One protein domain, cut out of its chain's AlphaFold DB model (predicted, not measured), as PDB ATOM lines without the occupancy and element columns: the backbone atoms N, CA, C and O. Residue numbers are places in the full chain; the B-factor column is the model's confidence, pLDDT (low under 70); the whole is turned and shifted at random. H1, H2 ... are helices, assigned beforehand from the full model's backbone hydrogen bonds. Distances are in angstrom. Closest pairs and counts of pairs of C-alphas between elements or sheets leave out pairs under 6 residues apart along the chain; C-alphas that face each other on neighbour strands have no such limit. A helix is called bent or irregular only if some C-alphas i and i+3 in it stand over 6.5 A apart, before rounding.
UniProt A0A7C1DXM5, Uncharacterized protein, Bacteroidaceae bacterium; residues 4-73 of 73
ATOM      1  N   ARG A   4     -82.241  23.636  10.080       73.25
ATOM      2  CA  ARG A   4     -80.928  24.139   9.659       73.25
ATOM      3  C   ARG A   4     -81.016  25.211   8.566       73.25
ATOM      4  O   ARG A   4     -80.295  26.201   8.606       73.25
ATOM      5  N   GLU A   5     -81.935  25.054   7.614       75.75
ATOM      6  CA  GLU A   5     -82.192  26.066   6.579       75.75
ATOM      7  C   GLU A   5     -82.830  27.324   7.181       75.75
ATOM      8  O   GLU A   5     -82.551  28.435   6.732       75.75
ATOM      9  N   HIS A   6     -83.665  27.160   8.213       73.69
ATOM     10  CA  HIS A   6     -84.292  28.279   8.911       73.69
ATOM     11  C   HIS A   6     -83.270  29.096   9.707       73.69
ATOM     12  O   HIS A   6     -83.213  30.312   9.538       73.69
ATOM     13  N   VAL A   7     -82.411  28.431  10.487       74.12
ATOM     14  CA  VAL A   7     -81.317  29.071  11.241       74.12
ATOM     15  C   VAL A   7     -80.402  29.860  10.303       74.12
ATOM     16  O   VAL A   7     -80.163  31.046  10.526       74.12
ATOM     17  N   ARG A   8     -79.987  29.253   9.184       77.75
ATOM     18  CA  ARG A   8     -79.142  29.917   8.184       77.75
ATOM     19  C   ARG A   8     -79.809  31.151   7.570       77.75
ATOM     20  O   ARG A   8     -79.149  32.159   7.327       77.75
ATOM     21  N   ARG A   9     -81.120  31.093   7.312       79.69
ATOM     22  CA  ARG A   9     -81.880  32.220   6.748       79.69
ATOM     23  C   ARG A   9     -82.029  33.371   7.743       79.69
ATOM     24  O   ARG A   9     -81.891  34.520   7.333       79.69
ATOM     25  N   VAL A  10     -82.277  33.071   9.018       78.56
ATOM     26  CA  VAL A  10     -82.328  34.077  10.093       78.56
ATOM     27  C   VAL A  10     -80.979  34.782  10.217       78.56
ATOM     28  O   VAL A  10     -80.935  36.005  10.137       78.56
ATOM     29  N   GLN A  11     -79.877  34.029  10.247       73.94
ATOM     30  CA  GLN A  11     -78.523  34.591  10.271       73.94
ATOM     31  C   GLN A  11     -78.252  35.540   9.098       73.94
ATOM     32  O   GLN A  11     -77.721  36.628   9.287       73.94
ATOM     33  N   LEU A  12     -78.640  35.171   7.873       80.31
ATOM     34  CA  LEU A  12     -78.456  36.043   6.706       80.31
ATOM     35  C   LEU A  12     -79.232  37.365   6.823       80.31
ATOM     36  O   LEU A  12     -78.726  38.410   6.409       80.31
ATOM     37  N   LEU A  13     -80.445  37.329   7.382       80.06
ATOM     38  CA  LEU A  13     -81.271  38.521   7.592       80.06
ATOM     39  C   LEU A  13     -80.712  39.412   8.702       80.06
ATOM     40  O   LEU A  13     -80.630  40.628   8.519       80.06
ATOM     41  N   GLU A  14     -80.278  38.811   9.808       70.94
ATOM     42  CA  GLU A  14     -79.611  39.522  10.898       70.94
ATOM     43  C   GLU A  14     -78.350  40.223  10.391       70.94
ATOM     44  O   GLU A  14     -78.171  41.403  10.669       70.94
ATOM     45  N   ASN A  15     -77.560  39.572   9.532       68.31
ATOM     46  CA  ASN A  15     -76.354  40.149   8.925       68.31
ATOM     47  C   ASN A  15     -76.654  41.341   8.013       68.31
ATOM     48  O   ASN A  15     -75.919  42.330   8.000       68.31
ATOM     49  N   ALA A  16     -77.733  41.255   7.237       73.88
ATOM     50  CA  ALA A  16     -78.146  42.343   6.363       73.88
ATOM     51  C   ALA A  16     -78.635  43.558   7.168       73.88
ATOM     52  O   ALA A  16     -78.334  44.696   6.805       73.88
ATOM     53  N   ALA A  17     -79.366  43.331   8.263       75.88
ATOM     54  CA  ALA A  17     -79.810  44.390   9.168       75.88
ATOM     55  C   ALA A  17     -78.623  45.028   9.910       75.88
ATOM     56  O   ALA A  17     -78.475  46.248   9.931       75.88
ATOM     57  N   ALA A  18     -77.736  44.184  10.424       67.25
ATOM     58  CA  ALA A  18     -76.490  44.528  11.084       67.25
ATOM     59  C   ALA A  18     -75.571  45.419  10.233       67.25
ATOM     60  O   ALA A  18     -75.133  46.482  10.676       67.25
ATOM     61  N   GLY A  19     -75.315  45.007   8.987       65.44
ATOM     62  CA  GLY A  19     -74.483  45.765   8.053       65.44
ATOM     63  C   GLY A  19     -75.090  47.123   7.692       65.44
ATOM     64  O   GLY A  19     -74.369  48.115   7.613       65.44
ATOM     65  N   LYS A  20     -76.420  47.200   7.540       73.81
ATOM     66  CA  LYS A  20     -77.133  48.469   7.303       73.81
ATOM     67  C   LYS A  20     -77.070  49.423   8.493       73.81
ATOM     68  O   LYS A  20     -77.047  50.630   8.289       73.81
ATOM     69  N   ALA A  21     -77.019  48.894   9.714       66.94
ATOM     70  CA  ALA A  21     -76.881  49.684  10.932       66.94
ATOM     71  C   ALA A  21     -75.449  50.213  11.161       66.94
ATOM     72  O   ALA A  21     -75.195  50.858  12.175       66.94
ATOM     73  N   GLY A  22     -74.502  49.940  10.249       60.00
ATOM     74  CA  GLY A  22     -73.106  50.383  10.372       60.00
ATOM     75  C   GLY A  22     -72.359  49.730  11.536       60.00
ATOM     76  O   GLY A  22     -71.298  50.196  11.949       60.00
ATOM     77  N   MET A  23     -72.919  48.657  12.083       66.31
ATOM     78  CA  MET A  23     -72.381  47.971  13.241       66.31
ATOM     79  C   MET A  23     -71.227  47.055  12.823       66.31
ATOM     80  O   MET A  23     -71.294  46.337  11.819       66.31
ATOM     81  N   ARG A  24     -70.158  47.047  13.623       59.25
ATOM     82  CA  ARG A  24     -69.070  46.081  13.477       59.25
ATOM     83  C   ARG A  24     -69.528  44.733  14.004       59.25
ATOM     84  O   ARG A  24     -69.487  44.474  15.200       59.25
ATOM     85  N   PHE A  25     -69.953  43.854  13.108       61.44
ATOM     86  CA  PHE A  25     -70.256  42.480  13.480       61.44
ATOM     87  C   PHE A  25     -69.176  41.531  12.991       61.44
ATOM     88  O   PHE A  25     -68.807  41.511  11.816       61.44
ATOM     89  N   ARG A  26     -68.698  40.696  13.910       62.25
ATOM     90  CA  ARG A  26     -68.088  39.415  13.559       62.25
ATOM     91  C   ARG A  26     -69.235  38.410  13.484       62.25
ATOM     92  O   ARG A  26     -70.182  38.508  14.254       62.25
ATOM     93  N   LEU A  27     -69.186  37.493  12.528       66.81
ATOM     94  CA  LEU A  27     -70.193  36.444  12.402       66.81
ATOM     95  C   LEU A  27     -69.690  35.173  13.066       66.81
ATOM     96  O   LEU A  27     -68.513  34.826  12.927       66.81
ATOM     97  N   LEU A  28     -70.595  34.470  13.750       72.00
ATOM     98  CA  LEU A  28     -70.344  33.099  14.166       72.00
ATOM     99  C   LEU A  28     -70.351  32.205  12.922       72.00
ATOM    100  O   LEU A  28     -71.351  32.085  12.220       72.00
ATOM    101  N   GLU A  29     -69.213  31.584  12.647       78.69
ATOM    102  CA  GLU A  29     -69.031  30.623  11.571       78.69
ATOM    103  C   GLU A  29     -69.553  29.269  12.061       78.69
ATOM    104  O   GLU A  29     -68.869  28.582  12.822       78.69
ATOM    105  N   GLU A  30     -70.772  28.903  11.648       76.75
ATOM    106  CA  GLU A  30     -71.483  27.695  12.104       76.75
ATOM    107  C   GLU A  30     -70.612  26.435  11.982       76.75
ATOM    108  O   GLU A  30     -70.474  25.687  12.947       76.75
ATOM    109  N   ASP A  31     -69.926  26.251  10.851       81.00
ATOM    110  CA  ASP A  31     -69.060  25.088  10.618       81.00
ATOM    111  C   ASP A  31     -67.889  25.008  11.614       81.00
ATOM    112  O   ASP A  31     -67.485  23.923  12.033       81.00
ATOM    113  N   LYS A  32     -67.352  26.158  12.046       81.88
ATOM    114  CA  LYS A  32     -66.274  26.215  13.049       81.88
ATOM    115  C   LYS A  32     -66.804  26.086  14.471       81.88
ATOM    116  O   LYS A  32     -66.100  25.555  15.330       81.88
ATOM    117  N   LEU A  33     -68.020  26.570  14.717       81.25
ATOM    118  CA  LEU A  33     -68.697  26.481  16.006       81.25
ATOM    119  C   LEU A  33     -69.169  25.053  16.306       81.25
ATOM    120  O   LEU A  33     -69.111  24.626  17.453       81.25
ATOM    121  N   LEU A  34     -69.610  24.316  15.287       83.69
ATOM    122  CA  LEU A  34     -70.109  22.945  15.420       83.69
ATOM    123  C   LEU A  34     -69.039  21.879  15.115       83.69
ATOM    124  O   LEU A  34     -69.260  20.696  15.365       83.69
ATOM    125  N   GLY A  35     -67.880  22.278  14.582       85.88
ATOM    126  CA  GLY A  35     -66.796  21.376  14.193       85.88
ATOM    127  C   GLY A  35     -65.798  21.004  15.303       85.88
ATOM    128  O   GLY A  35     -65.806  21.515  16.432       85.88
ATOM    129  N   SER A  36     -64.856  20.124  14.948       78.06
ATOM    130  CA  SER A  36     -63.709  19.736  15.779       78.06
ATOM    131  C   SER A  36     -62.698  20.889  15.864       78.06
ATOM    132  O   SER A  36     -61.764  20.995  15.073       78.06
ATOM    133  N   GLY A  37     -62.928  21.813  16.793       85.62
ATOM    134  CA  GLY A  37     -62.145  23.049  16.930       85.62
ATOM    135  C   GLY A  37     -62.896  24.203  17.596       85.62
ATOM    136  O   GLY A  37     -62.297  25.253  17.845       85.62
ATOM    137  N   HIS A  38     -64.175  23.999  17.926       85.75
ATOM    138  CA  HIS A  38     -65.067  25.013  18.485       85.75
ATOM    139  C   HIS A  38     -64.489  25.755  19.698       85.75
ATOM    140  O   HIS A  38     -64.566  26.976  19.745       85.75
ATOM    141  N   VAL A  39     -63.812  25.080  20.634       89.25
ATOM    142  CA  VAL A  39     -63.225  25.743  21.818       89.25
ATOM    143  C   VAL A  39     -62.191  26.807  21.429       89.25
ATOM    144  O   VAL A  39     -62.198  27.917  21.962       89.25
ATOM    145  N   LYS A  40     -61.298  26.494  20.479       90.69
ATOM    146  CA  LYS A  40     -60.271  27.437  20.002       90.69
ATOM    147  C   LYS A  40     -60.905  28.576  19.206       90.69
ATOM    148  O   LYS A  40     -60.473  29.721  19.334       90.69
ATOM    149  N   TYR A  41     -61.925  28.260  18.410       87.69
ATOM    150  CA  TYR A  41     -62.702  29.241  17.660       87.69
ATOM    151  C   TYR A  41     -63.405  30.237  18.594       87.69
ATOM    152  O   TYR A  41     -63.184  31.438  18.458       87.69
ATOM    153  N   ILE A  42     -64.144  29.746  19.594       86.44
ATOM    154  CA  ILE A  42     -64.853  30.564  20.589       86.44
ATOM    155  C   ILE A  42     -63.870  31.459  21.343       86.44
ATOM    156  O   ILE A  42     -64.078  32.667  21.390       86.44
ATOM    157  N   LYS A  43     -62.761  30.915  21.868       90.56
ATOM    158  CA  LYS A  43     -61.754  31.724  22.583       90.56
ATOM    159  C   LYS A  43     -61.225  32.871  21.726       90.56
ATOM    160  O   LYS A  43     -61.190  34.011  22.176       90.56
ATOM    161  N   LYS A  44     -60.854  32.583  20.475       87.75
ATOM    162  CA  LYS A  44     -60.376  33.611  19.543       87.75
ATOM    163  C   LYS A  44     -61.463  34.649  19.255       87.75
ATOM    164  O   LYS A  44     -61.162  35.835  19.198       87.75
ATOM    165  N   TYR A  45     -62.700  34.205  19.062       85.31
ATOM    166  CA  TYR A  45     -63.837  35.069  18.770       85.31
ATOM    167  C   TYR A  45     -64.164  36.017  19.935       85.31
ATOM    168  O   TYR A  45     -64.352  37.209  19.706       85.31
ATOM    169  N   VAL A  46     -64.132  35.520  21.176       85.12
ATOM    170  CA  VAL A  46     -64.323  36.325  22.392       85.12
ATOM    171  C   VAL A  46     -63.243  37.398  22.517       85.12
ATOM    172  O   VAL A  46     -63.587  38.570  22.603       85.12
ATOM    173  N   SER A  47     -61.954  37.053  22.414       86.81
ATOM    174  CA  SER A  47     -60.877  38.059  22.505       86.81
ATOM    175  C   SER A  47     -60.985  39.145  21.430       86.81
ATOM    176  O   SER A  47     -60.627  40.304  21.628       86.81
ATOM    177  N   LEU A  48     -61.482  38.760  20.258       83.88
ATOM    178  CA  LEU A  48     -61.711  39.649  19.135       83.88
ATOM    179  C   LEU A  48     -62.909  40.591  19.359       83.88
ATOM    180  O   LEU A  48     -62.847  41.744  18.926       83.88
ATOM    181  N   LEU A  49     -63.968  40.125  20.023       82.50
ATOM    182  CA  LEU A  49     -65.077  40.967  20.477       82.50
ATOM    183  C   LEU A  49     -64.634  41.927  21.581       82.50
ATOM    184  O   LEU A  49     -64.872  43.124  21.459       82.50
ATOM    185  N   GLU A  50     -63.936  41.426  22.602       84.06
ATOM    186  CA  GLU A  50     -63.399  42.236  23.704       84.06
ATOM    187  C   GLU A  50     -62.550  43.400  23.183       84.06
ATOM    188  O   GLU A  50     -62.735  44.541  23.597       84.06
ATOM    189  N   ALA A  51     -61.659  43.136  22.224       83.31
ATOM    190  CA  ALA A  51     -60.819  44.167  21.623       83.31
ATOM    191  C   ALA A  51     -61.609  45.230  20.837       83.31
ATOM    192  O   ALA A  51     -61.157  46.375  20.748       83.31
ATOM    193  N   ASP A  52     -62.749  44.862  20.248       81.69
ATOM    194  CA  ASP A  52     -63.587  45.794  19.488       81.69
ATOM    195  C   ASP A  52     -64.355  46.722  20.440       81.69
ATOM    196  O   ASP A  52     -64.242  47.943  20.326       81.69
ATOM    197  N   ILE A  53     -64.998  46.153  21.468       82.50
ATOM    198  CA  ILE A  53     -65.798  46.917  22.441       82.50
ATOM    199  C   ILE A  53     -64.946  47.703  23.447       82.50
ATOM    200  O   ILE A  53     -65.404  48.696  24.011       82.50
ATOM    201  N   ALA A  54     -63.690  47.304  23.691       85.62
ATOM    202  CA  ALA A  54     -62.836  47.925  24.708       85.62
ATOM    203  C   ALA A  54     -62.676  49.441  24.513       85.62
ATOM    204  O   ALA A  54     -62.672  50.200  25.483       85.62
ATOM    205  N   LYS A  55     -62.561  49.903  23.260       85.38
ATOM    206  CA  LYS A  55     -62.427  51.336  22.960       85.38
ATOM    207  C   LYS A  55     -63.693  52.111  23.315       85.38
ATOM    208  O   LYS A  55     -63.591  53.188  23.898       85.38
ATOM    209  N   GLU A  56     -64.854  51.556  22.999       85.69
ATOM    210  CA  GLU A  56     -66.162  52.174  23.241       85.69
ATOM    211  C   GLU A  56     -66.468  52.227  24.740       85.69
ATOM    212  O   GLU A  56     -66.898  53.261  25.250       85.69
ATOM    213  N   VAL A  57     -66.146  51.156  25.474       86.56
ATOM    214  CA  VAL A  57     -66.255  51.109  26.940       86.56
ATOM    215  C   VAL A  57     -65.358  52.169  27.586       86.56
ATOM    216  O   VAL A  57     -65.813  52.925  28.444       86.56
ATOM    217  N   LEU A  58     -64.101  52.285  27.144       90.88
ATOM    218  CA  LEU A  58     -63.172  53.302  27.649       90.88
ATOM    219  C   LEU A  58     -63.643  54.731  27.346       90.88
ATOM    220  O   LEU A  58     -63.528  55.608  28.203       90.88
ATOM    221  N   GLN A  59     -64.157  54.982  26.143       90.62
ATOM    222  CA  GLN A  59     -64.699  56.291  25.766       90.62
ATOM    223  C   GLN A  59     -65.944  56.640  26.583       90.62
ATOM    224  O   GLN A  59     -66.037  57.750  27.102       90.62
ATOM    225  N   SER A  60     -66.848  55.679  26.776       90.31
ATOM    226  CA  SER A  60     -68.054  55.846  27.594       90.31
ATOM    227  C   SER A  60     -67.704  56.153  29.052       90.31
ATOM    228  O   SER A  60     -68.276  57.059  29.655       90.31
ATOM    229  N   ALA A  61     -66.702  55.462  29.608       91.50
ATOM    230  CA  ALA A  61     -66.204  55.726  30.956       91.50
ATOM    231  C   ALA A  61     -65.591  57.133  31.093       91.50
ATOM    232  O   ALA A  61     -65.836  57.819  32.087       91.50
ATOM    233  N   LYS A  62     -64.820  57.592  30.093       93.69
ATOM    234  CA  LYS A  62     -64.277  58.963  30.063       93.69
ATOM    235  C   LYS A  62     -65.390  60.005  30.030       93.69
ATOM    236  O   LYS A  62     -65.376  60.912  30.857       93.69
ATOM    237  N   LEU A  63     -66.370  59.827  29.146       94.06
ATOM    238  CA  LEU A  63     -67.521  60.719  29.036       94.06
ATOM    239  C   LEU A  63     -68.299  60.795  30.358       94.06
ATOM    240  O   LEU A  63     -68.632  61.884  30.813       94.06
ATOM    241  N   GLY A  64     -68.534  59.656  31.018       93.62
ATOM    242  CA  GLY A  64     -69.190  59.621  32.328       93.62
ATOM    243  C   GLY A  64     -68.431  60.414  33.396       93.62
ATOM    244  O   GLY A  64     -69.038  61.160  34.164       93.62
ATOM    245  N   LYS A  65     -67.095  60.318  33.413       94.31
ATOM    246  CA  LYS A  65     -66.248  61.109  34.319       94.31
ATOM    247  C   LYS A  65     -66.318  62.607  34.010       94.31
ATOM    248  O   LYS A  65     -66.378  63.416  34.933       94.31
ATOM    249  N   GLU A  66     -66.297  62.983  32.736       94.56
ATOM    250  CA  GLU A  66     -66.413  64.380  32.301       94.56
ATOM    251  C   GLU A  66     -67.773  64.979  32.673       94.56
ATOM    252  O   GLU A  66     -67.819  66.079  33.219       94.56
ATOM    253  N   LEU A  67     -68.860  64.227  32.471       93.50
ATOM    254  CA  LEU A  67     -70.212  64.620  32.872       93.50
ATOM    255  C   LEU A  67     -70.328  64.808  34.384       93.50
ATOM    256  O   LEU A  67     -70.847  65.827  34.829       93.50
ATOM    257  N   PHE A  68     -69.811  63.865  35.175       94.50
ATOM    258  CA  PHE A  68     -69.804  63.994  36.631       94.50
ATOM    259  C   PHE A  68     -69.096  65.283  37.067       94.50
ATOM    260  O   PHE A  68     -69.672  66.086  37.794       94.50
ATOM    261  N   ASN A  69     -67.896  65.531  36.534       95.44
ATOM    262  CA  ASN A  69     -67.130  66.740  36.831       95.44
ATOM    263  C   ASN A  69     -67.841  68.032  36.400       95.44
ATOM    264  O   ASN A  69     -67.618  69.071  37.016       95.44
ATOM    265  N   ALA A  70     -68.635  67.993  35.327       92.31
ATOM    266  CA  ALA A  70     -69.401  69.142  34.852       92.31
ATOM    267  C   ALA A  70     -70.615  69.453  35.740       92.31
ATOM    268  O   ALA A  70     -70.993  70.612  35.842       92.31
ATOM    269  N   ILE A  71     -71.210  68.439  36.376       92.88
ATOM    270  CA  ILE A  71     -72.380  68.589  37.257       92.88
ATOM    271  C   ILE A  71     -71.968  68.992  38.679       92.88
ATOM    272  O   ILE A  71     -72.712  69.687  39.362       92.88
ATOM    273  N   THR A  72     -70.801  68.547  39.150       89.31
ATOM    274  CA  THR A  72     -70.301  68.863  40.501       89.31
ATOM    275  C   THR A  72     -69.492  70.162  40.581       89.31
ATOM    276  O   THR A  72     -68.956  70.469  41.645       89.31
ATOM    277  N   LYS A  73     -69.334  70.875  39.462       59.91
ATOM    278  CA  LYS A  73     -68.766  72.228  39.406       59.91
ATOM    279  C   LYS A  73     -69.873  73.263  39.519       59.91
ATOM    280  O   LYS A  73     -69.594  74.300  40.156       59.91
TER     281      LYS A  73
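AT A GLANCE: This is residues 4 to 73 of the 73 residues of an uncharacterized protein of Bacteroidaceae bacterium (UniProt A0A7C1DXM5). Picture an open Z: H1 runs out, the link of residues 21 to 29 folds back through the gap between H1 and the first arm of H3, and after the tiny helix H2 the chain turns into the long, bent helix H3, which runs out again and far beyond. H2 sits at the corner where H3 begins, and residues 54 to 73, most of them in H3, stick out and make the length. The printed part has 70 residues with three named helices in the order H1, H2, H3 and no named strand; its class is all helix. It is extended, with a radius of gyration of the C-alphas of 17.9 A, and spans 58 by 28 by 13 A.

IN THESE COORDINATES: Find C-alpha 4 at (-80.928, 24.139, 9.659); from there H1, residues 4 to 20, runs 24.7 A to C-alpha 20 at (-77.133, 48.469, 7.303). Go on to Glu 30, where the short H2 begins, residues 30 to 34. At C-alpha 38, (-65.067, 25.013, 18.485), H3 begins, residues 38 to 71. By its hydrogen bonds it was assigned as one helix, but it is bent: C-alphas 52 and 55 are 6.6 A apart. Its arm H3a, residues 38 to 52, is 20.9 A long, and its arm H3b, residues 55 to 71, runs 24.5 A to C-alpha 71 at (-72.380, 68.589, 37.257).

HOW THE PARTS SIT: Begin with H1, which touches no helix: it is apart from H2, H3a and H3b. Look next at H2 and H3a, which touch only at the corner by their link; their closest C-alphas, those of Lys 32 and His 38, are 5.7 A apart, and H3a touches H2 with residues 38 to 42 alone. H2 and H3b are apart. At the bend, H3a and H3b stand at a steep tilt of 36 degrees, only just steep. In the backbones of H1, H2, H3a and H3b, each O i to N i+4 pair is within hydrogen-bond range.

THE WHOLE: Look for the two C-alphas farthest apart, those of Glu 5 and Lys 73, at 58.2 A. The printed part has no cut and ends at residue 73, the chain's last residue. The link from H1 to H2, nine residues, is short, and the link from H2 to H3, three residues, is tight. Residues 16 to 22, of which 16 to 20 belong to H1, stand free, as do residues 54 to 73, of which 54 to 71 belong to H3. The mean pLDDT of the printed part is 81.1; residues 15, 18 to 19, 21 to 27 and 73 of the model are under 70.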